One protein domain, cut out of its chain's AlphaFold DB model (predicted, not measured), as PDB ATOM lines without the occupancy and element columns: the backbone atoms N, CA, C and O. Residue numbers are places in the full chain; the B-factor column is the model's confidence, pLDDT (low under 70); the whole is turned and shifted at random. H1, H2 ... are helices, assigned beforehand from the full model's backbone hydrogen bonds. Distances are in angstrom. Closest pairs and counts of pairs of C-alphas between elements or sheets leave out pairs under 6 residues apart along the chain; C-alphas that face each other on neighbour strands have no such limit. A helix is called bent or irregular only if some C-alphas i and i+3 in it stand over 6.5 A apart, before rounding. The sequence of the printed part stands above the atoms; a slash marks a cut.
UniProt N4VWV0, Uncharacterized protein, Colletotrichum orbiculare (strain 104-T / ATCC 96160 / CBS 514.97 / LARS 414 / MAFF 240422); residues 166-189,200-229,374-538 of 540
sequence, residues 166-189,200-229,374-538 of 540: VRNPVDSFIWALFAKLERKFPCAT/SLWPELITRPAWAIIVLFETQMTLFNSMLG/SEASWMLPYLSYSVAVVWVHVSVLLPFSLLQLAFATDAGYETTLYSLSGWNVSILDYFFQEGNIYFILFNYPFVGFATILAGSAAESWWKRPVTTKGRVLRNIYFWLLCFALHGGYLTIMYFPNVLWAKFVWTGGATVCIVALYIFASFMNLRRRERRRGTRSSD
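Overview. This is residues 166 to 189, 200 to 229 and 374 to 538 of the 540 residues of an uncharacterized protein of Colletotrichum orbiculare (strain 104-T / ATCC 96160 / CBS 514.97 / LARS 414 / MAFF 240422) (UniProt N4VWV0). A bundle of four long helical stretches, H3, H6b, H7 and H8, running up and down, each against the one before it, makes the body; H2 crosses H6b, and H1 packs on H2. Short H4 and H5 hook round at one end, and residues 526 to 538 stick out at the other. The printed part has 219 residues, eight named helices from H1 to H8 in order and no named strand: all helix. It is loose, with a radius of gyration of the C-alphas of 21.9 A and spans of 82 by 41 by 36 A.

Arrangement. H1, residues 166 to 184, touches H2, residues 202 to 225, with residues 174 to 182 alone, at a shallow tilt of 12 degrees; closest are C-alphas 181 and 207, 6.8 A. H6, residues 427 to 462, assigned as one helix by its hydrogen bonds, is bent, C-alphas 434 and 437 being 8.6 A apart, into H6a, to 434, and H6b, from 437. H2 touches H6b with residues 208 to 216 alone, at a steep tilt of 62 degrees; closest are C-alphas 212 and 453, 5.3 A. H6b and H7, residues 468 to 494, form a hairpin; closest are C-alphas 447 and 485, 6.5 A. Every O i to N i+4 pair is within hydrogen-bond range in H1, H7, H3, residues 379 to 397, and H8, residues 499 to 536, but 18 of 20 in H2, 18 of 22 in H6b, 3 of 4 in H6a, 6 of 7 in H4, residues 399 to 409, and 2 of 4 in H5, residues 414 to 421.

Along the chain. H1 begins at C-alpha 166 (28.676, -5.233, -2.953); H8, 55.1 A long, ends at C-alpha 536 (38.975, 43.977, 8.626).

Size, cuts and confidence. Cuts leave gaps of 10.0 A between C-alphas 189 and 200 and 18.2 A between C-alphas 229 and 374. The links printed whole are tight. Mean pLDDT of the printed part is 76.0; 48 residues are under 70, among them residues 395 to 426.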
ATOM      1  N   VAL A 166      27.780  -5.612  -4.053       79.69
ATOM      2  CA  VAL A 166      28.676  -5.233  -2.953       79.69
ATOM      3  C   VAL A 166      29.206  -3.828  -3.167       79.69
ATOM      4  O   VAL A 166      28.998  -2.969  -2.316       79.69
ATOM      5  N   ARG A 167      29.848  -3.555  -4.309       79.25
ATOM      6  CA  ARG A 167      30.502  -2.258  -4.524       79.25
ATOM      7  C   ARG A 167      29.498  -1.112  -4.645       79.25
ATOM      8  O   ARG A 167      29.606  -0.155  -3.902       79.25
ATOM      9  N   ASN A 168      28.483  -1.224  -5.495       81.06
ATOM     10  CA  ASN A 168      27.506  -0.160  -5.719       81.06
ATOM     11  C   ASN A 168      26.721   0.240  -4.460       81.06
ATOM     12  O   ASN A 168      26.562   1.442  -4.257       81.06
ATOM     13  N   PRO A 169      26.214  -0.676  -3.608       83.56
ATOM     14  CA  PRO A 169      25.540  -0.266  -2.381       83.56
ATOM     15  C   PRO A 169      26.514   0.301  -1.354       83.56
ATOM     16  O   PRO A 169      26.140   1.241  -0.658       83.56
ATOM     17  N   VAL A 170      27.749  -0.208  -1.276       80.38
ATOM     18  CA  VAL A 170      28.788   0.366  -0.409       80.38
ATOM     19  C   VAL A 170      29.145   1.774  -0.873       80.38
ATOM     20  O   VAL A 170      29.080   2.698  -0.070       80.38
ATOM     21  N   ASP A 171      29.405   1.965  -2.163       80.25
ATOM     22  CA  ASP A 171      29.686   3.267  -2.762       80.25
ATOM     23  C   ASP A 171      28.482   4.197  -2.564       80.25
ATOM     24  O   ASP A 171      28.638   5.315  -2.092       80.25
ATOM     25  N   SER A 172      27.255   3.733  -2.814       82.56
ATOM     26  CA  SER A 172      26.034   4.527  -2.599       82.56
ATOM     27  C   SER A 172      25.834   4.901  -1.132       82.56
ATOM     28  O   SER A 172      25.421   6.020  -0.838       82.56
ATOM     29  N   PHE A 173      26.125   3.991  -0.202       83.88
ATOM     30  CA  PHE A 173      26.067   4.256   1.232       83.88
ATOM     31  C   PHE A 173      27.124   5.282   1.644       83.88
ATOM     32  O   PHE A 173      26.804   6.237   2.349       83.88
ATOM     33  N   ILE A 174      28.353   5.118   1.157       80.19
ATOM     34  CA  ILE A 174      29.472   6.041   1.345       80.19
ATOM     35  C   ILE A 174      29.103   7.432   0.822       80.19
ATOM     36  O   ILE A 174      29.225   8.419   1.547       80.19
ATOM     37  N   TRP A 175      28.567   7.515  -0.393       81.06
ATOM     38  CA  TRP A 175      28.124   8.764  -1.003       81.06
ATOM     39  C   TRP A 175      26.946   9.383  -0.262       81.06
ATOM     40  O   TRP A 175      26.939  10.585  -0.019       81.06
ATOM     41  N   ALA A 176      25.961   8.588   0.156       84.50
ATOM     42  CA  ALA A 176      24.835   9.076   0.942       84.50
ATOM     43  C   ALA A 176      25.291   9.596   2.313       84.50
ATOM     44  O   ALA A 176      24.759  10.600   2.795       84.50
ATOM     45  N   LEU A 177      26.270   8.937   2.935       82.12
ATOM     46  CA  LEU A 177      26.887   9.372   4.183       82.12
ATOM     47  C   LEU A 177      27.649  10.685   3.979       82.12
ATOM     48  O   LEU A 177      27.439  11.619   4.752       82.12
ATOM     49  N   PHE A 178      28.445  10.797   2.914       79.88
ATOM     50  CA  PHE A 178      29.130  12.037   2.549       79.88
ATOM     51  C   PHE A 178      28.159  13.170   2.260       79.88
ATOM     52  O   PHE A 178      28.266  14.218   2.880       79.88
ATOM     53  N   ALA A 179      27.160  12.957   1.410       81.50
ATOM     54  CA  ALA A 179      26.168  13.972   1.083       81.50
ATOM     55  C   ALA A 179      25.350  14.390   2.315       81.50
ATOM     56  O   ALA A 179      24.878  15.524   2.398       81.50
ATOM     57  N   LYS A 180      25.137  13.491   3.289       84.94
ATOM     58  CA  LYS A 180      24.539  13.842   4.589       84.94
ATOM     59  C   LYS A 180      25.503  14.661   5.448       84.94
ATOM     60  O   LYS A 180      25.063  15.630   6.062       84.94
ATOM     61  N   LEU A 181      26.783  14.290   5.496       78.31
ATOM     62  CA  LEU A 181      27.823  15.015   6.231       78.31
ATOM     63  C   LEU A 181      28.043  16.416   5.650       78.31
ATOM     64  O   LEU A 181      28.019  17.384   6.396       78.31
ATOM     65  N   GLU A 182      28.165  16.541   4.335       79.19
ATOM     66  CA  GLU A 182      28.363  17.805   3.628       79.19
ATOM     67  C   GLU A 182      27.152  18.731   3.766       79.19
ATOM     68  O   GLU A 182      27.306  19.898   4.113       79.19
ATOM     69  N   ARG A 183      25.922  18.211   3.624       81.50
ATOM     70  CA  ARG A 183      24.708  19.007   3.888       81.50
ATOM     71  C   ARG A 183      24.617  19.478   5.336       81.50
ATOM     72  O   ARG A 183      24.122  20.572   5.594       81.50
ATOM     73  N   LYS A 184      25.057  18.652   6.289       80.81
ATOM     74  CA  LYS A 184      25.051  19.001   7.717       80.81
ATOM     75  C   LYS A 184      26.175  19.982   8.073       80.81
ATOM     76  O   LYS A 184      26.007  20.781   8.996       80.81
ATOM     77  N   PHE A 185      27.279  19.946   7.329       70.56
ATOM     78  CA  PHE A 185      28.487  20.737   7.551       70.56
ATOM     79  C   PHE A 185      28.979  21.376   6.240       70.56
ATOM     80  O   PHE A 185      30.038  20.991   5.738       70.56
ATOM     81  N   PRO A 186      28.232  22.346   5.676       66.50
ATOM     82  CA  PRO A 186      28.624  22.995   4.433       66.50
ATOM     83  C   PRO A 186      29.993  23.661   4.590       66.50
ATOM     84  O   PRO A 186      30.279  24.289   5.616       66.50
ATOM     85  N   CYS A 187      30.844  23.506   3.574       58.06
ATOM     86  CA  CYS A 187      32.167  24.110   3.540       58.06
ATOM     87  C   CYS A 187      32.071  25.615   3.826       58.06
ATOM     88  O   CYS A 187      31.306  26.349   3.203       58.06
ATOM     89  N   ALA A 188      32.870  26.078   4.789       54.03
ATOM     90  CA  ALA A 188      32.856  27.446   5.316       54.03
ATOM     91  C   ALA A 188      33.348  28.519   4.319       54.03
ATOM     92  O   ALA A 188      33.672  29.637   4.725       54.03
ATOM     93  N   THR A 189      33.465  28.175   3.037       55.38
ATOM     94  CA  THR A 189      33.904  29.071   1.971       55.38
ATOM     95  C   THR A 189      32.820  30.052   1.535       55.38
ATOM     96  O   THR A 189      33.198  31.118   1.071       55.38
ATOM     97  N   SER A 200      32.780  26.026  12.531       67.31
ATOM     98  CA  SER A 200      33.830  25.927  11.506       67.31
ATOM     99  C   SER A 200      34.825  24.773  11.708       67.31
ATOM    100  O   SER A 200      35.546  24.427  10.776       67.31
ATOM    101  N   LEU A 201      34.844  24.143  12.892       73.50
ATOM    102  CA  LEU A 201      35.737  23.016  13.213       73.50
ATOM    103  C   LEU A 201      35.202  21.657  12.754       73.50
ATOM    104  O   LEU A 201      35.977  20.735  12.515       73.50
ATOM    105  N   TRP A 202      33.883  21.526  12.617       76.12
ATOM    106  CA  TRP A 202      33.223  20.264  12.276       76.12
ATOM    107  C   TRP A 202      33.696  19.634  10.955       76.12
ATOM    108  O   TRP A 202      33.942  18.426  10.953       76.12
ATOM    109  N   PRO A 203      33.900  20.397   9.860       75.25
ATOM    110  CA  PRO A 203      34.431  19.834   8.619       75.25
ATOM    111  C   PRO A 203      35.841  19.247   8.778       75.25
ATOM    112  O   PRO A 203      36.151  18.203   8.208       75.25
ATOM    113  N   GLU A 204      36.702  19.883   9.579       78.31
ATOM    114  CA  GLU A 204      38.059  19.376   9.816       78.31
ATOM    115  C   GLU A 204      38.053  18.172  10.768       78.31
ATOM    116  O   GLU A 204      38.823  17.234  10.566       78.31
ATOM    117  N   LEU A 205      37.164  18.142  11.763       82.12
ATOM    118  CA  LEU A 205      37.148  17.084  12.773       82.12
ATOM    119  C   LEU A 205      36.401  15.814  12.344       82.12
ATOM    120  O   LEU A 205      36.771  14.732  12.785       82.12
ATOM    121  N   ILE A 206      35.360  15.923  11.513       83.81
ATOM    122  CA  ILE A 206      34.507  14.773  11.159       83.81
ATOM    123  C   ILE A 206      34.668  14.369   9.701       83.81
ATOM    124  O   ILE A 206      34.886  13.193   9.413       83.81
ATOM    125  N   THR A 207      34.588  15.325   8.776       81.44
ATOM    126  CA  THR A 207      34.569  15.009   7.342       81.44
ATOM    127  C   THR A 207      35.894  14.402   6.879       81.44
ATOM    128  O   THR A 207      35.890  13.445   6.111       81.44
ATOM    129  N   ARG A 208      37.033  14.892   7.386       83.69
ATOM    130  CA  ARG A 208      38.365  14.377   7.020       83.69
ATOM    131  C   ARG A 208      38.661  12.969   7.549       83.69
ATOM    132  O   ARG A 208      39.075  12.137   6.747       83.69
ATOM    133  N   PRO A 209      38.425  12.640   8.834       87.81
ATOM    134  CA  PRO A 209      38.494  11.253   9.293       87.81
ATOM    135  C   PRO A 209      37.554  10.316   8.536       87.81
ATOM    136  O   PRO A 209      37.978   9.242   8.116       87.81
ATOM    137  N   ALA A 210      36.304  10.727   8.297       85.38
ATOM    138  CA  ALA A 210      35.378   9.926   7.499       85.38
ATOM    139  C   ALA A 210      35.954   9.646   6.101       85.38
ATOM    140  O   ALA A 210      35.955   8.501   5.651       85.38
ATOM    141  N   TRP A 211      36.535  10.665   5.463       84.00
ATOM    142  CA  TRP A 211      37.207  10.523   4.176       84.00
ATOM    143  C   TRP A 211      38.413   9.583   4.225       84.00
ATOM    144  O   TRP A 211      38.525   8.697   3.382       84.00
ATOM    145  N   ALA A 212      39.262   9.687   5.246       88.69
ATOM    146  CA  ALA A 212      40.412   8.802   5.402       88.69
ATOM    147  C   ALA A 212      40.011   7.320   5.553       88.69
ATOM    148  O   ALA A 212      40.680   6.454   4.996       88.69
ATOM    149  N   ILE A 213      38.908   7.017   6.252       88.00
ATOM    150  CA  ILE A 213      38.373   5.645   6.370       88.00
ATOM    151  C   ILE A 213      37.925   5.107   5.008       88.00
ATOM    152  O   ILE A 213      38.173   3.951   4.672       88.00
ATOM    153  N   ILE A 214      37.267   5.949   4.217       85.75
ATOM    154  CA  ILE A 214      36.739   5.561   2.909       85.75
ATOM    155  C   ILE A 214      37.884   5.299   1.937       85.75
ATOM    156  O   ILE A 214      37.929   4.236   1.318       85.75
ATOM    157  N   VAL A 215      38.862   6.204   1.892       86.12
ATOM    158  CA  VAL A 215      40.077   6.032   1.090       86.12
ATOM    159  C   VAL A 215      40.847   4.790   1.521       86.12
ATOM    160  O   VAL A 215      41.321   4.054   0.658       86.12
ATOM    161  N   LEU A 216      40.944   4.509   2.825       89.38
ATOM    162  CA  LEU A 216      41.561   3.284   3.334       89.38
ATOM    163  C   LEU A 216      40.878   2.042   2.751       89.38
ATOM    164  O   LEU A 216      41.546   1.191   2.162       89.38
ATOM    165  N   PHE A 217      39.555   1.949   2.889       86.12
ATOM    166  CA  PHE A 217      38.792   0.799   2.412       86.12
ATOM    167  C   PHE A 217      38.890   0.637   0.890       86.12
ATOM    168  O   PHE A 217      39.190  -0.453   0.398       86.12
ATOM    169  N   GLU A 218      38.707   1.724   0.141       84.62
ATOM    170  CA  GLU A 218      38.796   1.719  -1.319       84.62
ATOM    171  C   GLU A 218      40.193   1.329  -1.806       84.62
ATOM    172  O   GLU A 218      40.327   0.523  -2.730       84.62
ATOM    173  N   THR A 219      41.240   1.838  -1.153       85.62
ATOM    174  CA  THR A 219      42.629   1.521  -1.504       85.62
ATOM    175  C   THR A 219      42.924   0.043  -1.277       85.62
ATOM    176  O   THR A 219      43.495  -0.604  -2.154       85.62
ATOM    177  N   GLN A 220      42.485  -0.528  -0.153       85.50
ATOM    178  CA  GLN A 220      42.669  -1.952   0.146       85.50
ATOM    179  C   GLN A 220      41.888  -2.849  -0.824       85.50
ATOM    180  O   GLN A 220      42.438  -3.804  -1.377       85.50
ATOM    181  N   MET A 221      40.628  -2.507  -1.111       84.12
ATOM    182  CA  MET A 221      39.810  -3.219  -2.098       84.12
ATOM    183  C   MET A 221      40.409  -3.139  -3.504       84.12
ATOM    184  O   MET A 221      40.394  -4.125  -4.247       84.12
ATOM    185  N   THR A 222      40.960  -1.987  -3.879       84.81
ATOM    186  CA  THR A 222      41.627  -1.789  -5.170       84.81
ATOM    187  C   THR A 222      42.928  -2.580  -5.239       84.81
ATOM    188  O   THR A 222      43.160  -3.270  -6.232       84.81
ATOM    189  N   LEU A 223      43.734  -2.572  -4.174       84.94
ATOM    190  CA  LEU A 223      44.965  -3.354  -4.079       84.94
ATOM    191  C   LEU A 223      44.672  -4.855  -4.212       84.94
ATOM    192  O   LEU A 223      45.297  -5.522  -5.036       84.94
ATOM    193  N   PHE A 224      43.670  -5.371  -3.496       84.56
ATOM    194  CA  PHE A 224      43.252  -6.774  -3.586       84.56
ATOM    195  C   PHE A 224      42.701  -7.146  -4.974       84.56
ATOM    196  O   PHE A 224      42.914  -8.256  -5.474       84.56
ATOM    197  N   ASN A 225      42.002  -6.220  -5.636       84.88
ATOM    198  CA  ASN A 225      41.470  -6.435  -6.982       84.88
ATOM    199  C   ASN A 225      42.502  -6.248  -8.103       84.88
ATOM    200  O   ASN A 225      42.272  -6.731  -9.213       84.88
ATOM    201  N   SER A 226      43.636  -5.611  -7.817       86.56
ATOM    202  CA  SER A 226      44.691  -5.339  -8.793       86.56
ATOM    203  C   SER A 226      45.430  -6.600  -9.260       86.56
ATOM    204  O   SER A 226      45.421  -7.644  -8.603       86.56
ATOM    205  N   MET A 227      46.132  -6.481 -10.393       85.69
ATOM    206  CA  MET A 227      47.066  -7.510 -10.859       85.69
ATOM    207  C   MET A 227      48.197  -7.735  -9.844       85.69
ATOM    208  O   MET A 227      48.550  -8.879  -9.585       85.69
ATOM    209  N   LEU A 228      48.708  -6.669  -9.213       84.75
ATOM    210  CA  LEU A 228      49.745  -6.763  -8.183       84.75
ATOM    211  C   LEU A 228      49.284  -7.617  -6.996       84.75
ATOM    212  O   LEU A 228      49.992  -8.535  -6.599       84.75
ATOM    213  N   GLY A 229      48.079  -7.368  -6.477       87.06
ATOM    214  CA  GLY A 229      47.514  -8.151  -5.376       87.06
ATOM    215  C   GLY A 229      47.376  -9.635  -5.723       87.06
ATOM    216  O   GLY A 229      47.652 -10.501  -4.893       87.06
ATOM    217  N   SER A 374      46.394   9.499  -8.472       54.41
ATOM    218  CA  SER A 374      47.605   9.622  -9.288       54.41
ATOM    219  C   SER A 374      48.443  10.846  -8.898       54.41
ATOM    220  O   SER A 374      49.672  10.789  -8.966       54.41
ATOM    221  N   GLU A 375      47.810  11.921  -8.417       64.12
ATOM    222  CA  GLU A 375      48.503  13.157  -8.029       64.12
ATOM    223  C   GLU A 375      48.978  13.183  -6.564       64.12
ATOM    224  O   GLU A 375      49.878  13.951  -6.200       64.12
ATOM    225  N   ALA A 376      48.408  12.339  -5.700       74.75
ATOM    226  CA  ALA A 376      48.753  12.277  -4.285       74.75
ATOM    227  C   ALA A 376      50.063  11.504  -4.049       74.75
ATOM    228  O   ALA A 376      50.074  10.333  -3.668       74.75
ATOM    229  N   SER A 377      51.205  12.179  -4.193       78.50
ATOM    230  CA  SER A 377      52.528  11.564  -3.987       78.50
ATOM    231  C   SER A 377      52.768  11.008  -2.574       78.50
ATOM    232  O   SER A 377      53.659  10.183  -2.386       78.50
ATOM    233  N   TRP A 378      51.977  11.423  -1.576       83.69
ATOM    234  CA  TRP A 378      52.019  10.871  -0.216       83.69
ATOM    235  C   TRP A 378      51.414   9.460  -0.115       83.69
ATOM    236  O   TRP A 378      51.675   8.748   0.851       83.69
ATOM    237  N   MET A 379      50.651   9.004  -1.109       86.75
ATOM    238  CA  MET A 379      50.014   7.686  -1.073       86.75
ATOM    239  C   MET A 379      50.955   6.539  -1.452       86.75
ATOM    240  O   MET A 379      50.796   5.419  -0.967       86.75
ATOM    241  N   LEU A 380      51.977   6.814  -2.266       88.00
ATOM    242  CA  LEU A 380      52.980   5.823  -2.661       88.00
ATOM    243  C   LEU A 380      53.735   5.207  -1.457       88.00
ATOM    244  O   LEU A 380      53.827   3.976  -1.395       88.00
ATOM    245  N   PRO A 381      54.219   5.995  -0.474       87.94
ATOM    246  CA  PRO A 381      54.747   5.473   0.787       87.94
ATOM    247  C   PRO A 381      53.778   4.514   1.483       87.94
ATOM    248  O   PRO A 381      54.152   3.390   1.810       87.94
ATOM    249  N   TYR A 382      52.516   4.916   1.649       89.06
ATOM    250  CA  TYR A 382      51.497   4.097   2.307       89.06
ATOM    251  C   TYR A 382      51.262   2.756   1.592       89.06
ATOM    252  O   TYR A 382      51.228   1.707   2.240       89.06
ATOM    253  N   LEU A 383      51.136   2.770   0.262       88.75
ATOM    254  CA  LEU A 383      50.974   1.553  -0.539       88.75
ATOM    255  C   LEU A 383      52.184   0.622  -0.402       88.75
ATOM    256  O   LEU A 383      52.019  -0.583  -0.207       88.75
ATOM    257  N   SER A 384      53.391   1.187  -0.439       87.69
ATOM    258  CA  SER A 384      54.640   0.432  -0.297       87.69
ATOM    259  C   SER A 384      54.731  -0.248   1.070       87.69
ATOM    260  O   SER A 384      54.997  -1.448   1.142       87.69
ATOM    261  N   TYR A 385      54.432   0.475   2.155       88.69
ATOM    262  CA  TYR A 385      54.384  -0.109   3.498       88.69
ATOM    263  C   TYR A 385      53.249  -1.111   3.665       88.69
ATOM    264  O   TYR A 385      53.428  -2.110   4.349       88.69
ATOM    265  N   SER A 386      52.098  -0.896   3.031       87.19
ATOM    266  CA  SER A 386      50.987  -1.849   3.081       87.19
ATOM    267  C   SER A 386      51.373  -3.192   2.467       87.19
ATOM    268  O   SER A 386      51.154  -4.233   3.083       87.19
ATOM    269  N   VAL A 387      52.030  -3.170   1.304       87.19
ATOM    270  CA  VAL A 387      52.583  -4.378   0.678       87.19
ATOM    271  C   VAL A 387      53.676  -4.992   1.557       87.19
ATOM    272  O   VAL A 387      53.649  -6.197   1.800       87.19
ATOM    273  N   ALA A 388      54.598  -4.184   2.087       85.88
ATOM    274  CA  ALA A 388      55.668  -4.669   2.958       85.88
ATOM    275  C   ALA A 388      55.133  -5.336   4.235       85.88
ATOM    276  O   ALA A 388      55.618  -6.397   4.607       85.88
ATOM    277  N   VAL A 389      54.109  -4.773   4.882       84.62
ATOM    278  CA  VAL A 389      53.490  -5.353   6.085       84.62
ATOM    279  C   VAL A 389      52.862  -6.710   5.777       84.62
ATOM    280  O   VAL A 389      53.071  -7.653   6.535       84.62
ATOM    281  N   VAL A 390      52.154  -6.851   4.649       84.00
ATOM    282  CA  VAL A 390      51.644  -8.161   4.203       84.00
ATOM    283  C   VAL A 390      52.794  -9.153   4.044       84.00
ATOM    284  O   VAL A 390      52.703 -10.271   4.543       84.00
ATOM    285  N   TRP A 391      53.893  -8.740   3.412       82.38
ATOM    286  CA  TRP A 391      55.080  -9.582   3.256       82.38
ATOM    287  C   TRP A 391      55.746  -9.942   4.569       82.38
ATOM    288  O   TRP A 391      56.232 -11.058   4.699       82.38
ATOM    289  N   VAL A 392      55.746  -9.038   5.539       79.31
ATOM    290  CA  VAL A 392      56.279  -9.289   6.873       79.31
ATOM    291  C   VAL A 392      55.411 -10.315   7.602       79.31
ATOM    292  O   VAL A 392      55.972 -11.270   8.113       79.31
ATOM    293  N   HIS A 393      54.075 -10.228   7.540       77.69
ATOM    294  CA  HIS A 393      53.157 -11.248   8.092       77.69
ATOM    295  C   HIS A 393      53.283 -12.608   7.408       77.69
ATOM    296  O   HIS A 393      53.322 -13.646   8.064       77.69
ATOM    297  N   VAL A 394      53.381 -12.615   6.080       75.94
ATOM    298  CA  VAL A 394      53.673 -13.829   5.301       75.94
ATOM    299  C   VAL A 394      55.020 -14.396   5.734       75.94
ATOM    300  O   VAL A 394      55.133 -15.581   6.016       75.94
ATOM    301  N   SER A 395      56.013 -13.529   5.900       68.00
ATOM    302  CA  SER A 395      57.297 -13.830   6.526       68.00
ATOM    303  C   SER A 395      57.203 -13.929   8.052       68.00
ATOM    304  O   SER A 395      58.217 -13.788   8.704       68.00
ATOM    305  N   VAL A 396      56.045 -14.191   8.664       65.00
ATOM    306  CA  VAL A 396      55.938 -14.793  10.015       65.00
ATOM    307  C   VAL A 396      55.393 -16.198   9.913       65.00
ATOM    308  O   VAL A 396      55.904 -17.120  10.545       65.00
ATOM    309  N   LEU A 397      54.399 -16.362   9.043       65.44
ATOM    310  CA  LEU A 397      53.882 -17.667   8.663       65.44
ATOM    311  C   LEU A 397      54.995 -18.552   8.074       65.44
ATOM    312  O   LEU A 397      55.006 -19.752   8.318       65.44
ATOM    313  N   LEU A 398      55.960 -17.958   7.360       63.03
ATOM    314  CA  LEU A 398      57.145 -18.623   6.801       63.03
ATOM    315  C   LEU A 398      58.390 -18.631   7.732       63.03
ATOM    316  O   LEU A 398      59.423 -19.136   7.323       63.03
ATOM    317  N   PRO A 399      58.453 -17.945   8.881       50.59
ATOM    318  CA  PRO A 399      59.512 -18.116   9.902       50.59
ATOM    319  C   PRO A 399      59.171 -18.857  11.178       50.59
ATOM    320  O   PRO A 399      60.093 -19.077  11.958       50.59
ATOM    321  N   PHE A 400      58.003 -19.489  11.275       51.91
ATOM    322  CA  PHE A 400      57.850 -20.750  12.033       51.91
ATOM    323  C   PHE A 400      58.848 -21.865  11.595       51.91
ATOM    324  O   PHE A 400      58.854 -22.997  12.047       51.91
ATOM    325  N   SER A 401      59.728 -21.533  10.669       47.47
ATOM    326  CA  SER A 401      60.082 -22.324   9.533       47.47
ATOM    327  C   SER A 401      61.553 -21.984   9.220       47.47
ATOM    328  O   SER A 401      62.439 -22.805   9.454       47.47
ATOM    329  N   LEU A 402      61.890 -20.711   8.960       47.00
ATOM    330  CA  LEU A 402      63.281 -20.222   9.042       47.00
ATOM    331  C   LEU A 402      63.900 -20.326  10.447       47.00
ATOM    332  O   LEU A 402      65.098 -20.575  10.551       47.00
ATOM    333  N   LEU A 403      63.114 -20.208  11.526       51.09
ATOM    334  CA  LEU A 403      63.604 -20.488  12.880       51.09
ATOM    335  C   LEU A 403      64.039 -21.963  13.006       51.09
ATOM    336  O   LEU A 403      65.096 -22.248  13.558       51.09
ATOM    337  N   GLN A 404      63.307 -22.892  12.379       48.75
ATOM    338  CA  GLN A 404      63.721 -24.294  12.271       48.75
ATOM    339  C   GLN A 404      64.945 -24.488  11.359       48.75
ATOM    340  O   GLN A 404      65.687 -25.449  11.552       48.75
ATOM    341  N   LEU A 405      65.191 -23.620  10.370       44.75
ATOM    342  CA  LEU A 405      66.413 -23.653   9.553       44.75
ATOM    343  C   LEU A 405      67.639 -23.184  10.347       44.75
ATOM    344  O   LEU A 405      68.674 -23.839  10.287       44.75
ATOM    345  N   ALA A 406      67.509 -22.122  11.148       49.28
ATOM    346  CA  ALA A 406      68.567 -21.678  12.057       49.28
ATOM    347  C   ALA A 406      68.928 -22.772  13.084       49.28
ATOM    348  O   ALA A 406      70.107 -23.016  13.325       49.28
ATOM    349  N   PHE A 407      67.930 -23.515  13.588       51.22
ATOM    350  CA  PHE A 407      68.146 -24.718  14.409       51.22
ATOM    351  C   PHE A 407      68.751 -25.910  13.640       51.22
ATOM    352  O   PHE A 407      69.292 -26.820  14.257       51.22
ATOM    353  N   ALA A 408      68.657 -25.953  12.305       46.81
ATOM    354  CA  ALA A 408      69.257 -27.025  11.502       46.81
ATOM    355  C   ALA A 408      70.753 -26.801  11.239       46.81
ATOM    356  O   ALA A 408      71.472 -27.767  10.979       46.81
ATOM    357  N   THR A 409      71.214 -25.547  11.275       49.88
ATOM    358  CA  THR A 409      72.575 -25.174  10.869       49.88
ATOM    359  C   THR A 409      73.548 -24.943  12.019       49.88
ATOM    360  O   THR A 409      74.743 -24.896  11.747       49.88
ATOM    361  N   ASP A 410      73.094 -24.825  13.273       44.44
ATOM    362  CA  ASP A 410      74.008 -24.570  14.392       44.44
ATOM    363  C   ASP A 410      73.633 -25.355  15.661       44.44
ATOM    364  O   ASP A 410      72.567 -25.172  16.245       44.44
ATOM    365  N   ALA A 411      74.528 -26.251  16.086       46.62
ATOM    366  CA  ALA A 411      74.339 -27.187  17.198       46.62
ATOM    367  C   ALA A 411      74.686 -26.587  18.582       46.62
ATOM    368  O   ALA A 411      74.854 -27.329  19.546       46.62
ATOM    369  N   GLY A 412      74.854 -25.263  18.688       47.91
ATOM    370  CA  GLY A 412      75.454 -24.619  19.868       47.91
ATOM    371  C   GLY A 412      74.582 -23.637  20.659       47.91
ATOM    372  O   GLY A 412      75.026 -23.164  21.701       47.91
ATOM    373  N   TYR A 413      73.366 -23.309  20.209       44.59
ATOM    374  CA  TYR A 413      72.584 -22.174  20.744       44.59
ATOM    375  C   TYR A 413      71.185 -22.553  21.276       44.59
ATOM    376  O   TYR A 413      70.236 -21.771  21.196       44.59
ATOM    377  N   GLU A 414      71.035 -23.750  21.844       45.88
ATOM    378  CA  GLU A 414      69.725 -24.301  22.231       45.88
ATOM    379  C   GLU A 414      69.001 -23.559  23.372       45.88
ATOM    380  O   GLU A 414      67.774 -23.555  23.417       45.88
ATOM    381  N   THR A 415      69.695 -22.883  24.288       45.50
ATOM    382  CA  THR A 415      69.057 -22.411  25.537       45.50
ATOM    383  C   THR A 415      68.622 -20.947  25.539       45.50
ATOM    384  O   THR A 415      67.735 -20.575  26.308       45.50
ATOM    385  N   THR A 416      69.179 -20.092  24.679       43.62
ATOM    386  CA  THR A 416      68.903 -18.644  24.751       43.62
ATOM    387  C   THR A 416      67.721 -18.214  23.876       43.62
ATOM    388  O   THR A 416      66.973 -17.321  24.271       43.62
ATOM    389  N   LEU A 417      67.487 -18.866  22.728       42.25
ATOM    390  CA  LEU A 417      66.400 -18.477  21.817       42.25
ATOM    391  C   LEU A 417      65.035 -19.094  22.154       42.25
ATOM    392  O   LEU A 417      64.015 -18.452  21.909       42.25
ATOM    393  N   TYR A 418      64.987 -20.280  22.771       42.06
ATOM    394  CA  TYR A 418      63.726 -20.842  23.281       42.06
ATOM    395  C   TYR A 418      63.097 -19.931  24.351       42.06
ATOM    396  O   TYR A 418      61.894 -19.681  24.310       42.06
ATOM    397  N   SER A 419      63.926 -19.346  25.225       39.16
ATOM    398  CA  SER A 419      63.529 -18.353  26.238       39.16
ATOM    399  C   SER A 419      63.094 -17.007  25.635       39.16
ATOM    400  O   SER A 419      62.153 -16.380  26.117       39.16
ATOM    401  N   LEU A 420      63.730 -16.576  24.537       39.22
ATOM    402  CA  LEU A 420      63.358 -15.355  23.810       39.22
ATOM    403  C   LEU A 420      62.097 -15.517  22.954       39.22
ATOM    404  O   LEU A 420      61.413 -14.524  22.710       39.22
ATOM    405  N   SER A 421      61.788 -16.733  22.490       42.84
ATOM    406  CA  SER A 421      60.612 -16.950  21.653       42.84
ATOM    407  C   SER A 421      59.335 -17.016  22.487       42.84
ATOM    408  O   SER A 421      58.430 -16.261  22.182       42.84
ATOM    409  N   GLY A 422      59.207 -17.842  23.534       41.16
ATOM    410  CA  GLY A 422      57.947 -17.954  24.306       41.16
ATOM    411  C   GLY A 422      56.679 -18.277  23.478       41.16
ATOM    412  O   GLY A 422      55.585 -18.392  24.031       41.16
ATOM    413  N   TRP A 423      56.817 -18.428  22.158       48.97
ATOM    414  CA  TRP A 423      55.767 -18.700  21.196       48.97
ATOM    415  C   TRP A 423      55.534 -20.202  21.219       48.97
ATOM    416  O   TRP A 423      56.433 -20.981  20.891       48.97
ATOM    417  N   ASN A 424      54.335 -20.616  21.623       47.47
ATOM    418  CA  ASN A 424      53.936 -22.005  21.465       47.47
ATOM    419  C   ASN A 424      53.970 -22.393  19.976       47.47
ATOM    420  O   ASN A 424      53.792 -21.567  19.080       47.47
ATOM    421  N   VAL A 425      54.219 -23.680  19.739       57.31
ATOM    422  CA  VAL A 425      54.628 -24.321  18.475       57.31
ATOM    423  C   VAL A 425      53.492 -24.371  17.427       57.31
ATOM    424  O   VAL A 425      53.498 -25.219  16.545       57.31
ATOM    425  N   SER A 426      52.474 -23.512  17.503       68.31
ATOM    426  CA  SER A 426      51.303 -23.609  16.630       68.31
ATOM    427  C   SER A 426      50.920 -22.269  15.992       68.31
ATOM    428  O   SER A 426      51.034 -21.199  16.588       68.31
ATOM    429  N   ILE A 427      50.449 -22.318  14.745       72.38
ATOM    430  CA  ILE A 427      49.915 -21.173  13.996       72.38
ATOM    431  C   ILE A 427      48.732 -20.553  14.750       72.38
ATOM    432  O   ILE A 427      48.581 -19.330  14.771       72.38
ATOM    433  N   LEU A 428      47.893 -21.379  15.389       73.38
ATOM    434  CA  LEU A 428      46.796 -20.878  16.220       73.38
ATOM    435  C   LEU A 428      47.319 -20.106  17.425       73.38
ATOM    436  O   LEU A 428      46.767 -19.057  17.736       73.38
ATOM    437  N   ASP A 429      48.387 -20.570  18.062       72.81
ATOM    438  CA  ASP A 429      49.011 -19.815  19.140       72.81
ATOM    439  C   ASP A 429      49.569 -18.497  18.603       72.81
ATOM    440  O   ASP A 429      49.257 -17.446  19.145       72.81
ATOM    441  N   TYR A 430      50.249 -18.486  17.457       74.69
ATOM    442  CA  TYR A 430      50.678 -17.221  16.862       74.69
ATOM    443  C   TYR A 430      49.521 -16.233  16.635       74.69
ATOM    444  O   TYR A 430      49.672 -15.049  16.923       74.69
ATOM    445  N   PHE A 431      48.370 -16.680  16.127       75.75
ATOM    446  CA  PHE A 431      47.243 -15.777  15.882       75.75
ATOM    447  C   PHE A 431      46.474 -15.409  17.156       75.75
ATOM    448  O   PHE A 431      46.071 -14.255  17.314       75.75
ATOM    449  N   PHE A 432      46.233 -16.354  18.057       79.25
ATOM    450  CA  PHE A 432      45.315 -16.172  19.183       79.25
ATOM    451  C   PHE A 432      46.026 -15.928  20.516       79.25
ATOM    452  O   PHE A 432      45.481 -15.205  21.358       79.25
ATOM    453  N   GLN A 433      47.238 -16.450  20.710       71.12
ATOM    454  CA  GLN A 433      48.068 -16.125  21.869       71.12
ATOM    455  C   GLN A 433      48.421 -14.635  21.813       71.12
ATOM    456  O   GLN A 433      48.740 -14.077  20.763       71.12
ATOM    457  N   GLU A 434      48.273 -13.960  22.951       71.88
ATOM    458  CA  GLU A 434      48.486 -12.513  23.078       71.88
ATOM    459  C   GLU A 434      47.660 -11.637  22.107       71.88
ATOM    460  O   GLU A 434      47.997 -10.481  21.854       71.88
ATOM    461  N   GLY A 435      46.564 -12.155  21.545       74.38
ATOM    462  CA  GLY A 435      45.650 -11.359  20.726       74.38
ATOM    463  C   GLY A 435      46.258 -10.772  19.444       74.38
ATOM    464  O   GLY A 435      45.762  -9.757  18.947       74.38
ATOM    465  N   ASN A 436      47.293 -11.394  18.873       78.62
ATOM    466  CA  ASN A 436      47.910 -10.948  17.618       78.62
ATOM    467  C   ASN A 436      46.899 -10.802  16.470       78.62
ATOM    468  O   ASN A 436      46.990  -9.860  15.687       78.62
ATOM    469  N   ILE A 437      45.887 -11.669  16.390       82.88
ATOM    470  CA  ILE A 437      44.806 -11.561  15.406       82.88
ATOM    471  C   ILE A 437      44.044 -10.242  15.550       82.88
ATOM    472  O   ILE A 437      43.760  -9.589  14.549       82.88
ATOM    473  N   TYR A 438      43.788  -9.781  16.777       80.94
ATOM    474  CA  TYR A 438      43.189  -8.467  17.010       80.94
ATOM    475  C   TYR A 438      44.137  -7.354  16.567       80.94
ATOM    476  O   TYR A 438      43.711  -6.349  16.001       80.94
ATOM    477  N   PHE A 439      45.439  -7.535  16.766       80.25
ATOM    478  CA  PHE A 439      46.440  -6.581  16.309       80.25
ATOM    479  C   PHE A 439      46.485  -6.468  14.775       80.25
ATOM    480  O   PHE A 439      46.535  -5.366  14.228       80.25
ATOM    481  N   ILE A 440      46.385  -7.585  14.061       83.81
ATOM    482  CA  ILE A 440      46.309  -7.601  12.595       83.81
ATOM    483  C   ILE A 440      44.984  -6.996  12.113       83.81
ATOM    484  O   ILE A 440      44.988  -6.130  11.242       83.81
ATOM    485  N   LEU A 441      43.854  -7.416  12.687       84.94
ATOM    486  CA  LEU A 441      42.528  -7.023  12.208       84.94
ATOM    487  C   LEU A 441      42.145  -5.585  12.564       84.94
ATOM    488  O   LEU A 441      41.399  -4.967  11.811       84.94
ATOM    489  N   PHE A 442      42.638  -5.046  13.680       83.25
ATOM    490  CA  PHE A 442      42.264  -3.709  14.143       83.25
ATOM    491  C   PHE A 442      43.425  -2.716  14.060       83.25
ATOM    492  O   PHE A 442      43.266  -1.661  13.446       83.25
ATOM    493  N   ASN A 443      44.605  -3.033  14.607       84.31
ATOM    494  CA  ASN A 443      45.701  -2.055  14.664       84.31
ATOM    495  C   ASN A 443      46.274  -1.711  13.286       84.31
ATOM    496  O   ASN A 443      46.548  -0.541  13.029       84.31
ATOM    497  N   TYR A 444      46.411  -2.678  12.374       87.19
ATOM    498  CA  TYR A 444      46.906  -2.371  11.028       87.19
ATOM    499  C   TYR A 444      45.988  -1.391  10.263       87.19
ATOM    500  O   TYR A 444      46.496  -0.373   9.778       87.19
ATOM    501  N   PRO A 445      44.653  -1.593  10.212       89.50
ATOM    502  CA  PRO A 445      43.742  -0.584   9.671       89.50
ATOM    503  C   PRO A 445      43.842   0.776  10.365       89.50
ATOM    504  O   PRO A 445      43.807   1.794   9.679       89.50
ATOM    505  N   PHE A 446      44.026   0.822  11.691       87.44
ATOM    506  CA  PHE A 446      44.209   2.087  12.415       87.44
ATOM    507  C   PHE A 446      45.486   2.829  12.008       87.44
ATOM    508  O   PHE A 446      45.451   4.043  11.806       87.44
ATOM    509  N   VAL A 447      46.599   2.118  11.832       88.44
ATOM    510  CA  VAL A 447      47.866   2.700  11.362       88.44
ATOM    511  C   VAL A 447      47.724   3.212   9.926       88.44
ATOM    512  O   VAL A 447      48.179   4.316   9.608       88.44
ATOM    513  N   GLY A 448      47.032   2.458   9.066       90.56
ATOM    514  CA  GLY A 448      46.705   2.905   7.714       90.56
ATOM    515  C   GLY A 448      45.815   4.149   7.707       90.56
ATOM    516  O   GLY A 448      46.117   5.120   7.017       90.56
ATOM    517  N   PHE A 449      44.778   4.164   8.544       91.25
ATOM    518  CA  PHE A 449      43.905   5.318   8.749       91.25
ATOM    519  C   PHE A 449      44.690   6.552   9.209       91.25
ATOM    520  O   PHE A 449      44.542   7.619   8.620       91.25
ATOM    521  N   ALA A 450      45.557   6.412  10.215       89.19
ATOM    522  CA  ALA A 450      46.377   7.507  10.727       89.19
ATOM    523  C   ALA A 450      47.315   8.073   9.647       89.19
ATOM    524  O   ALA A 450      47.457   9.291   9.525       89.19
ATOM    525  N   THR A 451      47.899   7.200   8.825       90.12
ATOM    526  CA  THR A 451      48.781   7.583   7.714       90.12
ATOM    527  C   THR A 451      48.022   8.347   6.628       90.12
ATOM    528  O   THR A 451      48.464   9.413   6.199       90.12
ATOM    529  N   ILE A 452      46.846   7.856   6.225       90.94
ATOM    530  CA  ILE A 452      45.990   8.520   5.229       90.94
ATOM    531  C   ILE A 452      45.466   9.853   5.771       90.94
ATOM    532  O   ILE A 452      45.482  10.859   5.062       90.94
ATOM    533  N   LEU A 453      45.064   9.903   7.043       89.56
ATOM    534  CA  LEU A 453      44.623  11.135   7.688       89.56
ATOM    535  C   LEU A 453      45.752  12.174   7.717       89.56
ATOM    536  O   LEU A 453      45.529  13.322   7.326       89.56
ATOM    537  N   ALA A 454      46.967  11.774   8.099       88.19
ATOM    538  CA  ALA A 454      48.139  12.645   8.077       88.19
ATOM    539  C   ALA A 454      48.461  13.146   6.658       88.19
ATOM    540  O   ALA A 454      48.708  14.340   6.472       88.19
ATOM    541  N   GLY A 455      48.395  12.265   5.653       88.31
ATOM    542  CA  GLY A 455      48.568  12.615   4.240       88.31
ATOM    543  C   GLY A 455      47.540  13.639   3.761       88.31
ATOM    544  O   GLY A 455      47.908  14.691   3.236       88.31
ATOM    545  N   SER A 456      46.258  13.397   4.051       86.06
ATOM    546  CA  SER A 456      45.151  14.300   3.701       86.06
ATOM    547  C   SER A 456      45.275  15.678   4.366       86.06
ATOM    548  O   SER A 456      45.031  16.716   3.748       86.06
ATOM    549  N   ALA A 457      45.734  15.723   5.619       84.88
ATOM    550  CA  ALA A 457      45.962  16.970   6.340       84.88
ATOM    551  C   ALA A 457      47.126  17.771   5.732       84.88
ATOM    552  O   ALA A 457      47.076  19.005   5.653       84.88
ATOM    553  N   ALA A 458      48.165  17.064   5.280       83.88
ATOM    554  CA  ALA A 458      49.362  17.633   4.675       83.88
ATOM    555  C   ALA A 458      49.186  18.007   3.192       83.88
ATOM    556  O   ALA A 458      50.033  18.717   2.647       83.88
ATOM    557  N   GLU A 459      48.095  17.612   2.534       83.50
ATOM    558  CA  GLU A 459      47.879  17.844   1.099       83.50
ATOM    559  C   GLU A 459      47.947  19.334   0.723       83.50
ATOM    560  O   GLU A 459      48.620  19.732  -0.229       83.50
ATOM    561  N   SER A 460      47.327  20.196   1.532       78.69
ATOM    562  CA  SER A 460      47.368  21.652   1.319       78.69
ATOM    563  C   SER A 460      48.771  22.251   1.472       78.69
ATOM    564  O   SER A 460      49.077  23.292   0.887       78.69
ATOM    565  N   TRP A 461      49.632  21.618   2.271       79.12
ATOM    566  CA  TRP A 461      51.044  21.976   2.362       79.12
ATOM    567  C   TRP A 461      51.792  21.478   1.129       79.12
ATOM    568  O   TRP A 461      52.613  22.221   0.593       79.12
ATOM    569  N   TRP A 462      51.444  20.288   0.639       76.94
ATOM    570  CA  TRP A 462      52.032  19.658  -0.535       76.94
ATOM    571  C   TRP A 462      51.854  20.462  -1.820       76.94
ATOM    572  O   TRP A 462      52.833  20.695  -2.528       76.94
ATOM    573  N   LYS A 463      50.630  20.945  -2.068       80.38
ATOM    574  CA  LYS A 463      50.262  21.710  -3.272       80.38
ATOM    575  C   LYS A 463      50.886  23.110  -3.336       80.38
ATOM    576  O   LYS A 463      50.792  23.773  -4.364       80.38
ATOM    577  N   ARG A 464      51.537  23.591  -2.267       82.81
ATOM    578  CA  ARG A 464      52.235  24.888  -2.306       82.81
ATOM    579  C   ARG A 464      53.412  24.822  -3.278       82.81
ATOM    580  O   ARG A 464      54.160  23.846  -3.195       82.81
ATOM    581  N   PRO A 465      53.636  25.855  -4.110       78.19
ATOM    582  CA  PRO A 465      54.786  25.902  -5.001       78.19
ATOM    583  C   PRO A 465      56.074  25.849  -4.177       78.19
ATOM    584  O   PRO A 465      56.243  26.592  -3.207       78.19
ATOM    585  N   VAL A 466      56.971  24.934  -4.534       82.06
ATOM    586  CA  VAL A 466      58.295  24.808  -3.915       82.06
ATOM    587  C   VAL A 466      59.311  24.464  -4.978       82.06
ATOM    588  O   VAL A 466      58.995  23.818  -5.975       82.06
ATOM    589  N   THR A 467      60.554  24.823  -4.694       89.12
ATOM    590  CA  THR A 467      61.723  24.293  -5.386       89.12
ATOM    591  C   THR A 467      61.731  22.760  -5.366       89.12
ATOM    592  O   THR A 467      61.221  22.119  -4.439       89.12
ATOM    593  N   THR A 468      62.371  22.153  -6.367       85.69
ATOM    594  CA  THR A 468      62.523  20.693  -6.487       85.69
ATOM    595  C   THR A 468      63.100  20.068  -5.213       85.69
ATOM    596  O   THR A 468      62.582  19.061  -4.733       85.69
ATOM    597  N   LYS A 469      64.099  20.719  -4.595       86.81
ATOM    598  CA  LYS A 469      64.689  20.294  -3.311       86.81
ATOM    599  C   LYS A 469      63.649  20.220  -2.192       86.81
ATOM    600  O   LYS A 469      63.634  19.259  -1.429       86.81
ATOM    601  N   GLY A 470      62.752  21.203  -2.120       86.19
ATOM    602  CA  GLY A 470      61.680  21.201  -1.134       86.19
ATOM    603  C   GLY A 470      60.724  20.030  -1.331       86.19
ATOM    604  O   GLY A 470      60.431  19.344  -0.361       86.19
ATOM    605  N   ARG A 471      60.308  19.730  -2.570       83.44
ATOM    606  CA  ARG A 471      59.441  18.571  -2.868       83.44
ATOM    607  C   ARG A 471      60.064  17.247  -2.407       83.44
ATOM    608  O   ARG A 471      59.381  16.450  -1.770       83.44
ATOM    609  N   VAL A 472      61.355  17.040  -2.675       86.06
ATOM    610  CA  VAL A 472      62.089  15.837  -2.234       86.06
ATOM    611  C   VAL A 472      62.120  15.739  -0.710       86.06
ATOM    612  O   VAL A 472      61.814  14.686  -0.158       86.06
ATOM    613  N   LEU A 473      62.410  16.842  -0.019       87.88
ATOM    614  CA  LEU A 473      62.454  16.858   1.441       87.88
ATOM    615  C   LEU A 473      61.086  16.511   2.059       87.88
ATOM    616  O   LEU A 473      61.021  15.734   3.010       87.88
ATOM    617  N   ARG A 474      59.982  17.013   1.484       86.19
ATOM    618  CA  ARG A 474      58.619  16.647   1.917       86.19
ATOM    619  C   ARG A 474      58.338  15.150   1.760       86.19
ATOM    620  O   ARG A 474      57.760  14.553   2.664       86.19
ATOM    621  N   ASN A 475      58.772  14.550   0.648       86.94
ATOM    622  CA  ASN A 475      58.677  13.102   0.421       86.94
ATOM    623  C   ASN A 475      59.439  12.321   1.487       86.94
ATOM    624  O   ASN A 475      58.865  11.417   2.088       86.94
ATOM    625  N   ILE A 476      60.690  12.694   1.765       89.50
ATOM    626  CA  ILE A 476      61.511  12.027   2.784       89.50
ATOM    627  C   ILE A 476      60.821  12.070   4.151       89.50
ATOM    628  O   ILE A 476      60.712  11.038   4.808       89.50
ATOM    629  N   TYR A 477      60.289  13.227   4.559       89.19
ATOM    630  CA  TYR A 477      59.560  13.332   5.826       89.19
ATOM    631  C   TYR A 477      58.355  12.394   5.899       89.19
ATOM    632  O   TYR A 477      58.133  11.770   6.934       89.19
ATOM    633  N   PHE A 478      57.583  12.270   4.817       87.06
ATOM    634  CA  PHE A 478      56.414  11.393   4.818       87.06
ATOM    635  C   PHE A 478      56.797   9.907   4.803       87.06
ATOM    636  O   PHE A 478      56.159   9.110   5.488       87.06
ATOM    637  N   TRP A 479      57.869   9.533   4.099       91.56
ATOM    638  CA  TRP A 479      58.447   8.188   4.176       91.56
ATOM    639  C   TRP A 479      58.899   7.847   5.598       91.56
ATOM    640  O   TRP A 479      58.557   6.780   6.096       91.56
ATOM    641  N   LEU A 480      59.596   8.763   6.276       90.56
ATOM    642  CA  LEU A 480      60.013   8.584   7.671       90.56
ATOM    643  C   LEU A 480      58.819   8.493   8.627       90.56
ATOM    644  O   LEU A 480      58.844   7.689   9.553       90.56
ATOM    645  N   LEU A 481      57.761   9.275   8.393       88.25
ATOM    646  CA  LEU A 481      56.519   9.164   9.157       88.25
ATOM    647  C   LEU A 481      55.887   7.780   8.968       88.25
ATOM    648  O   LEU A 481      55.583   7.113   9.952       88.25
ATOM    649  N   CYS A 482      55.736   7.320   7.724       88.56
ATOM    650  CA  CYS A 482      55.204   5.988   7.441       88.56
ATOM    651  C   CYS A 482      56.081   4.891   8.055       88.56
ATOM    652  O   CYS A 482      55.548   3.956   8.645       88.56
ATOM    653  N   PHE A 483      57.408   5.032   7.983       88.69
ATOM    654  CA  PHE A 483      58.357   4.129   8.630       88.69
ATOM    655  C   PHE A 483      58.155   4.082  10.143       88.69
ATOM    656  O   PHE A 483      58.082   3.000  10.710       88.69
ATOM    657  N   ALA A 484      58.024   5.232  10.806       87.19
ATOM    658  CA  ALA A 484      57.813   5.280  12.248       87.19
ATOM    659  C   ALA A 484      56.479   4.628  12.652       87.19
ATOM    660  O   ALA A 484      56.431   3.877  13.625       87.19
ATOM    661  N   LEU A 485      55.408   4.871  11.888       86.31
ATOM    662  CA  LEU A 485      54.079   4.323  12.166       86.31
ATOM    663  C   LEU A 485      53.993   2.819  11.883       86.31
ATOM    664  O   LEU A 485      53.655   2.036  12.771       86.31
ATOM    665  N   HIS A 486      54.326   2.400  10.661       87.31
ATOM    666  CA  HIS A 486      54.256   0.999  10.250       87.31
ATOM    667  C   HIS A 486      55.394   0.164  10.846       87.31
ATOM    668  O   HIS A 486      55.159  -0.960  11.276       87.31
ATOM    669  N   GLY A 487      56.608   0.706  10.925       84.44
ATOM    670  CA  GLY A 487      57.731   0.063  11.607       84.44
ATOM    671  C   GLY A 487      57.482  -0.063  13.105       84.44
ATOM    672  O   GLY A 487      57.725  -1.125  13.661       84.44
ATOM    673  N   GLY A 488      56.900   0.956  13.750       83.38
ATOM    674  CA  GLY A 488      56.443   0.861  15.137       83.38
ATOM    675  C   GLY A 488      55.419  -0.258  15.331       83.38
ATOM    676  O   GLY A 488      55.598  -1.096  16.209       83.38
ATOM    677  N   TYR A 489      54.397  -0.325  14.469       84.81
ATOM    678  CA  TYR A 489      53.430  -1.430  14.447       84.81
ATOM    679  C   TYR A 489      54.113  -2.801  14.360       84.81
ATOM    680  O   TYR A 489      53.818  -3.675  15.173       84.81
ATOM    681  N   LEU A 490      55.050  -2.973  13.423       80.62
ATOM    682  CA  LEU A 490      55.773  -4.233  13.254       80.62
ATOM    683  C   LEU A 490      56.610  -4.562  14.493       80.62
ATOM    684  O   LEU A 490      56.438  -5.631  15.068       80.62
ATOM    685  N   THR A 491      57.451  -3.639  14.960       78.00
ATOM    686  CA  THR A 491      58.300  -3.846  16.142       78.00
ATOM    687  C   THR A 491      57.475  -4.284  17.351       78.00
ATOM    688  O   THR A 491      57.824  -5.252  18.015       78.00
ATOM    689  N   ILE A 492      56.337  -3.635  17.605       75.69
ATOM    690  CA  ILE A 492      55.451  -3.968  18.730       75.69
ATOM    691  C   ILE A 492      54.850  -5.360  18.589       75.69
ATOM    692  O   ILE A 492      54.734  -6.080  19.578       75.69
ATOM    693  N   MET A 493      54.456  -5.737  17.375       75.19
ATOM    694  CA  MET A 493      53.892  -7.054  17.123       75.19
ATOM    695  C   MET A 493      54.876  -8.168  17.496       75.19
ATOM    696  O   MET A 493      54.471  -9.162  18.098       75.19
ATOM    697  N   TYR A 494      56.159  -7.976  17.179       71.81
ATOM    698  CA  TYR A 494      57.209  -8.967  17.422       71.81
ATOM    699  C   TYR A 494      57.841  -8.902  18.807       71.81
ATOM    700  O   TYR A 494      58.601  -9.805  19.141       71.81
ATOM    701  N   PHE A 495      57.548  -7.886  19.620       72.31
ATOM    702  CA  PHE A 495      58.022  -7.851  21.000       72.31
ATOM    703  C   PHE A 495      57.203  -8.834  21.859       72.31
ATOM    704  O   PHE A 495      55.993  -8.631  22.023       72.31
ATOM    705  N   PRO A 496      57.822  -9.897  22.405       61.66
ATOM    706  CA  PRO A 496      57.121 -10.862  23.245       61.66
ATOM    707  C   PRO A 496      56.796 -10.261  24.627       61.66
ATOM    708  O   PRO A 496      57.515  -9.388  25.121       61.66
ATOM    709  N   ASN A 497      55.735 -10.756  25.274       61.75
ATOM    710  CA  ASN A 497      55.459 -10.610  26.714       61.75
ATOM    711  C   ASN A 497      54.928  -9.271  27.253       61.75
ATOM    712  O   ASN A 497      54.918  -9.073  28.469       61.75
ATOM    713  N   VAL A 498      54.427  -8.350  26.422       68.06
ATOM    714  CA  VAL A 498      53.819  -7.116  26.959       68.06
ATOM    715  C   VAL A 498      52.556  -6.707  26.203       68.06
ATOM    716  O   VAL A 498      52.492  -5.630  25.619       68.06
ATOM    717  N   LEU A 499      51.510  -7.542  26.249       69.31
ATOM    718  CA  LEU A 499      50.177  -7.242  25.688       69.31
ATOM    719  C   LEU A 499      49.692  -5.826  26.045       69.31
ATOM    720  O   LEU A 499      49.186  -5.085  25.202       69.31
ATOM    721  N   TRP A 500      49.897  -5.433  27.304       71.00
ATOM    722  CA  TRP A 500      49.549  -4.100  27.780       71.00
ATOM    723  C   TRP A 500      50.374  -3.004  27.097       71.00
ATOM    724  O   TRP A 500      49.795  -2.018  26.662       71.00
ATOM    725  N   ALA A 501      51.684  -3.180  26.901       70.00
ATOM    726  CA  ALA A 501      52.486  -2.213  26.153       70.00
ATOM    727  C   ALA A 501      52.143  -2.226  24.661       70.00
ATOM    728  O   ALA A 501      52.147  -1.161  24.051       70.00
ATOM    729  N   LYS A 502      51.756  -3.376  24.085       72.12
ATOM    730  CA  LYS A 502      51.234  -3.441  22.712       72.12
ATOM    731  C   LYS A 502      50.010  -2.538  22.572       72.12
ATOM    732  O   LYS A 502      49.972  -1.700  21.669       72.12
ATOM    733  N   PHE A 503      49.053  -2.647  23.495       71.44
ATOM    734  CA  PHE A 503      47.824  -1.849  23.488       71.44
ATOM    735  C   PHE A 503      48.059  -0.375  23.851       71.44
ATOM    736  O   PHE A 503      47.552   0.513  23.173       71.44
ATOM    737  N   VAL A 504      48.855  -0.095  24.886       76.56
ATOM    738  CA  VAL A 504      49.170   1.272  25.329       76.56
ATOM    739  C   VAL A 504      49.986   2.009  24.284       76.56
ATOM    740  O   VAL A 504      49.724   3.181  24.044       76.56
ATOM    741  N   TRP A 505      50.942   1.354  23.631       72.06
ATOM    742  CA  TRP A 505      51.751   2.015  22.618       72.06
ATOM    743  C   TRP A 505      50.972   2.232  21.331       72.06
ATOM    744  O   TRP A 505      50.991   3.338  20.807       72.06
ATOM    745  N   THR A 506      50.269   1.225  20.808       69.00
ATOM    746  CA  THR A 506      49.491   1.427  19.574       69.00
ATOM    747  C   THR A 506      48.291   2.319  19.811       69.00
ATOM    748  O   THR A 506      48.147   3.327  19.124       69.00
ATOM    749  N   GLY A 507      47.485   2.036  20.831       72.06
ATOM    750  CA  GLY A 507      46.387   2.901  21.242       72.06
ATOM    751  C   GLY A 507      46.882   4.310  21.559       72.06
ATOM    752  O   GLY A 507      46.371   5.271  20.995       72.06
ATOM    753  N   GLY A 508      47.937   4.442  22.363       78.38
ATOM    754  CA  GLY A 508      48.537   5.725  22.728       78.38
ATOM    755  C   GLY A 508      49.111   6.485  21.537       78.38
ATOM    756  O   GLY A 508      48.786   7.652  21.372       78.38
ATOM    757  N   ALA A 509      49.894   5.852  20.661       73.75
ATOM    758  CA  ALA A 509      50.443   6.496  19.468       73.75
ATOM    759  C   ALA A 509      49.329   6.943  18.517       73.75
ATOM    760  O   ALA A 509      49.355   8.072  18.027       73.75
ATOM    761  N   THR A 510      48.313   6.105  18.306       70.38
ATOM    762  CA  THR A 510      47.175   6.440  17.439       70.38
ATOM    763  C   THR A 510      46.357   7.582  18.038       70.38
ATOM    764  O   THR A 510      46.056   8.551  17.343       70.38
ATOM    765  N   VAL A 511      46.067   7.527  19.341       80.19
ATOM    766  CA  VAL A 511      45.388   8.604  20.076       80.19
ATOM    767  C   VAL A 511      46.217   9.884  20.047       80.19
ATOM    768  O   VAL A 511      45.654  10.945  19.813       80.19
ATOM    769  N   CYS A 512      47.540   9.810  20.200       81.38
ATOM    770  CA  CYS A 512      48.440  10.955  20.091       81.38
ATOM    771  C   CYS A 512      48.403  11.568  18.691       81.38
ATOM    772  O   CYS A 512      48.317  12.785  18.574       81.38
ATOM    773  N   ILE A 513      48.410  10.764  17.624       78.44
ATOM    774  CA  ILE A 513      48.311  11.270  16.246       78.44
ATOM    775  C   ILE A 513      46.960  11.939  16.017       78.44
ATOM    776  O   ILE A 513      46.904  13.037  15.464       78.44
ATOM    777  N   VAL A 514      45.874  11.319  16.481       79.38
ATOM    778  CA  VAL A 514      44.531  11.902  16.395       79.38
ATOM    779  C   VAL A 514      44.453  13.189  17.222       79.38
ATOM    780  O   VAL A 514      43.952  14.195  16.731       79.38
ATOM    781  N   ALA A 515      45.012  13.225  18.430       83.56
ATOM    782  CA  ALA A 515      45.045  14.412  19.280       83.56
ATOM    783  C   ALA A 515      45.886  15.540  18.662       83.56
ATOM    784  O   ALA A 515      45.449  16.691  18.642       83.56
ATOM    785  N   LEU A 516      47.053  15.221  18.095       82.81
ATOM    786  CA  LEU A 516      47.887  16.167  17.354       82.81
ATOM    787  C   LEU A 516      47.159  16.696  16.120       82.81
ATOM    788  O   LEU A 516      47.237  17.889  15.834       82.81
ATOM    789  N   TYR A 517      46.413  15.843  15.420       84.50
ATOM    790  CA  TYR A 517      45.572  16.246  14.300       84.50
ATOM    791  C   TYR A 517      44.458  17.210  14.742       84.50
ATOM    792  O   TYR A 517      44.261  18.257  14.116       84.50
ATOM    793  N   ILE A 518      43.771  16.909  15.847       83.81
ATOM    794  CA  ILE A 518      42.739  17.775  16.439       83.81
ATOM    795  C   ILE A 518      43.347  19.126  16.827       83.81
ATOM    796  O   ILE A 518      42.826  20.179  16.455       83.81
ATOM    797  N   PHE A 519      44.486  19.104  17.518       83.25
ATOM    798  CA  PHE A 519      45.198  20.305  17.941       83.25
ATOM    799  C   PHE A 519      45.677  21.140  16.746       83.25
ATOM    800  O   PHE A 519      45.492  22.356  16.723       83.25
ATOM    801  N   ALA A 520      46.244  20.505  15.719       81.81
ATOM    802  CA  ALA A 520      46.682  21.177  14.500       81.81
ATOM    803  C   ALA A 520      45.507  21.813  13.746       81.81
ATOM    804  O   ALA A 520      45.629  22.943  13.265       81.81
ATOM    805  N   SER A 521      44.364  21.127  13.684       80.75
ATOM    806  CA  SER A 521      43.123  21.656  13.100       80.75
ATOM    807  C   SER A 521      42.645  22.892  13.871       80.75
ATOM    808  O   SER A 521      42.426  23.955  13.287       80.75
ATOM    809  N   PHE A 522      42.642  22.826  15.206       81.62
ATOM    810  CA  PHE A 522      42.310  23.968  16.062       81.62
ATOM    811  C   PHE A 522      43.269  25.158  15.879       81.62
ATOM    812  O   PHE A 522      42.846  26.308  15.740       81.62
ATOM    813  N   MET A 523      44.577  24.901  15.816       80.75
ATOM    814  CA  MET A 523      45.586  25.941  15.591       80.75
ATOM    815  C   MET A 523      45.465  26.584  14.205       80.75
ATOM    816  O   MET A 523      45.631  27.802  14.069       80.75
ATOM    817  N   ASN A 524      45.160  25.793  13.174       78.81
ATOM    818  CA  ASN A 524      44.905  26.300  11.828       78.81
ATOM    819  C   ASN A 524      43.659  27.182  11.787       78.81
ATOM    820  O   ASN A 524      43.694  28.241  11.152       78.81
ATOM    821  N   LEU A 525      42.605  26.802  12.509       79.38
ATOM    822  CA  LEU A 525      41.421  27.634  12.657       79.38
ATOM    823  C   LEU A 525      41.764  28.986  13.287       79.38
ATOM    824  O   LEU A 525      41.499  30.032  12.692       79.38
ATOM    825  N   ARG A 526      42.448  28.974  14.433       81.94
ATOM    826  CA  ARG A 526      42.816  30.202  15.152       81.94
ATOM    827  C   ARG A 526      43.697  31.128  14.306       81.94
ATOM    828  O   ARG A 526      43.579  32.352  14.370       81.94
ATOM    829  N   ARG A 527      44.582  30.562  13.474       82.31
ATOM    830  CA  ARG A 527      45.377  31.331  12.499       82.31
ATOM    831  C   ARG A 527      44.507  31.962  11.410       82.31
ATOM    832  O   ARG A 527      44.783  33.096  11.020       82.31
ATOM    833  N   ARG A 528      43.484  31.257  10.913       78.88
ATOM    834  CA  ARG A 528      42.526  31.806   9.937       78.88
ATOM    835  C   ARG A 528      41.705  32.945  10.542       78.88
ATOM    836  O   ARG A 528      41.550  33.966   9.880       78.88
ATOM    837  N   GLU A 529      41.258  32.811  11.789       79.62
ATOM    838  CA  GLU A 529      40.537  33.872  12.509       79.62
ATOM    839  C   GLU A 529      41.392  35.128  12.687       79.62
ATOM    840  O   GLU A 529      40.953  36.218  12.325       79.62
ATOM    841  N   ARG A 530      42.651  34.984  13.131       81.75
ATOM    842  CA  ARG A 530      43.575  36.129  13.253       81.75
ATOM    843  C   ARG A 530      43.781  36.863  11.928       81.75
ATOM    844  O   ARG A 530      43.741  38.085  11.910       81.75
ATOM    845  N   ARG A 531      43.959  36.127  10.823       79.88
ATOM    846  CA  ARG A 531      44.119  36.721   9.481       79.88
ATOM    847  C   ARG A 531      42.865  37.446   8.995       79.88
ATOM    848  O   ARG A 531      42.986  38.387   8.221       79.88
ATOM    849  N   ARG A 532      41.674  36.995   9.403       76.62
ATOM    850  CA  ARG A 532      40.418  37.698   9.105       76.62
ATOM    851  C   ARG A 532      40.305  38.987   9.917       76.62
ATOM    852  O   ARG A 532      39.956  40.005   9.339       76.62
ATOM    853  N   GLY A 533      40.678  38.956  11.199       75.62
ATOM    854  CA  GLY A 533      40.683  40.140  12.064       75.62
ATOM    855  C   GLY A 533      41.587  41.262  11.545       75.62
ATOM    856  O   GLY A 533      41.134  42.391  11.426       75.62
ATOM    857  N   THR A 534      42.819  40.944  11.131       74.44
ATOM    858  CA  THR A 534      43.754  41.947  10.579       74.44
ATOM    859  C   THR A 534      43.317  42.525   9.234       74.44
ATOM    860  O   THR A 534      43.697  43.632   8.897       74.44
ATOM    861  N   ARG A 535      42.531  41.788   8.438       65.31
ATOM    862  CA  ARG A 535      42.069  42.267   7.125       65.31
ATOM    863  C   ARG A 535      40.839  43.168   7.224       65.31
ATOM    864  O   ARG A 535      40.558  43.889   6.281       65.31
ATOM    865  N   SER A 536      40.106  43.093   8.336       60.19
ATOM    866  CA  SER A 536      38.975  43.977   8.626       60.19
ATOM    867  C   SER A 536      39.435  45.358   9.084       60.19
ATOM    868  O   SER A 536      38.729  46.318   8.838       60.19
ATOM    869  N   SER A 537      40.596  45.459   9.737       61.28
ATOM    870  CA  SER A 537      41.124  46.725  10.264       61.28
ATOM    871  C   SER A 537      41.856  47.590   9.235       61.28
ATOM    872  O   SER A 537      42.124  48.740   9.532       61.28
ATOM    873  N   ASP A 538      42.205  47.043   8.065       60.59
ATOM    874  CA  ASP A 538      42.880  47.778   6.977       60.59
ATOM    875  C   ASP A 538      41.889  48.338   5.929       60.59
ATOM    876  O   ASP A 538      42.311  48.915   4.927       60.59
TER     877      ASP A 538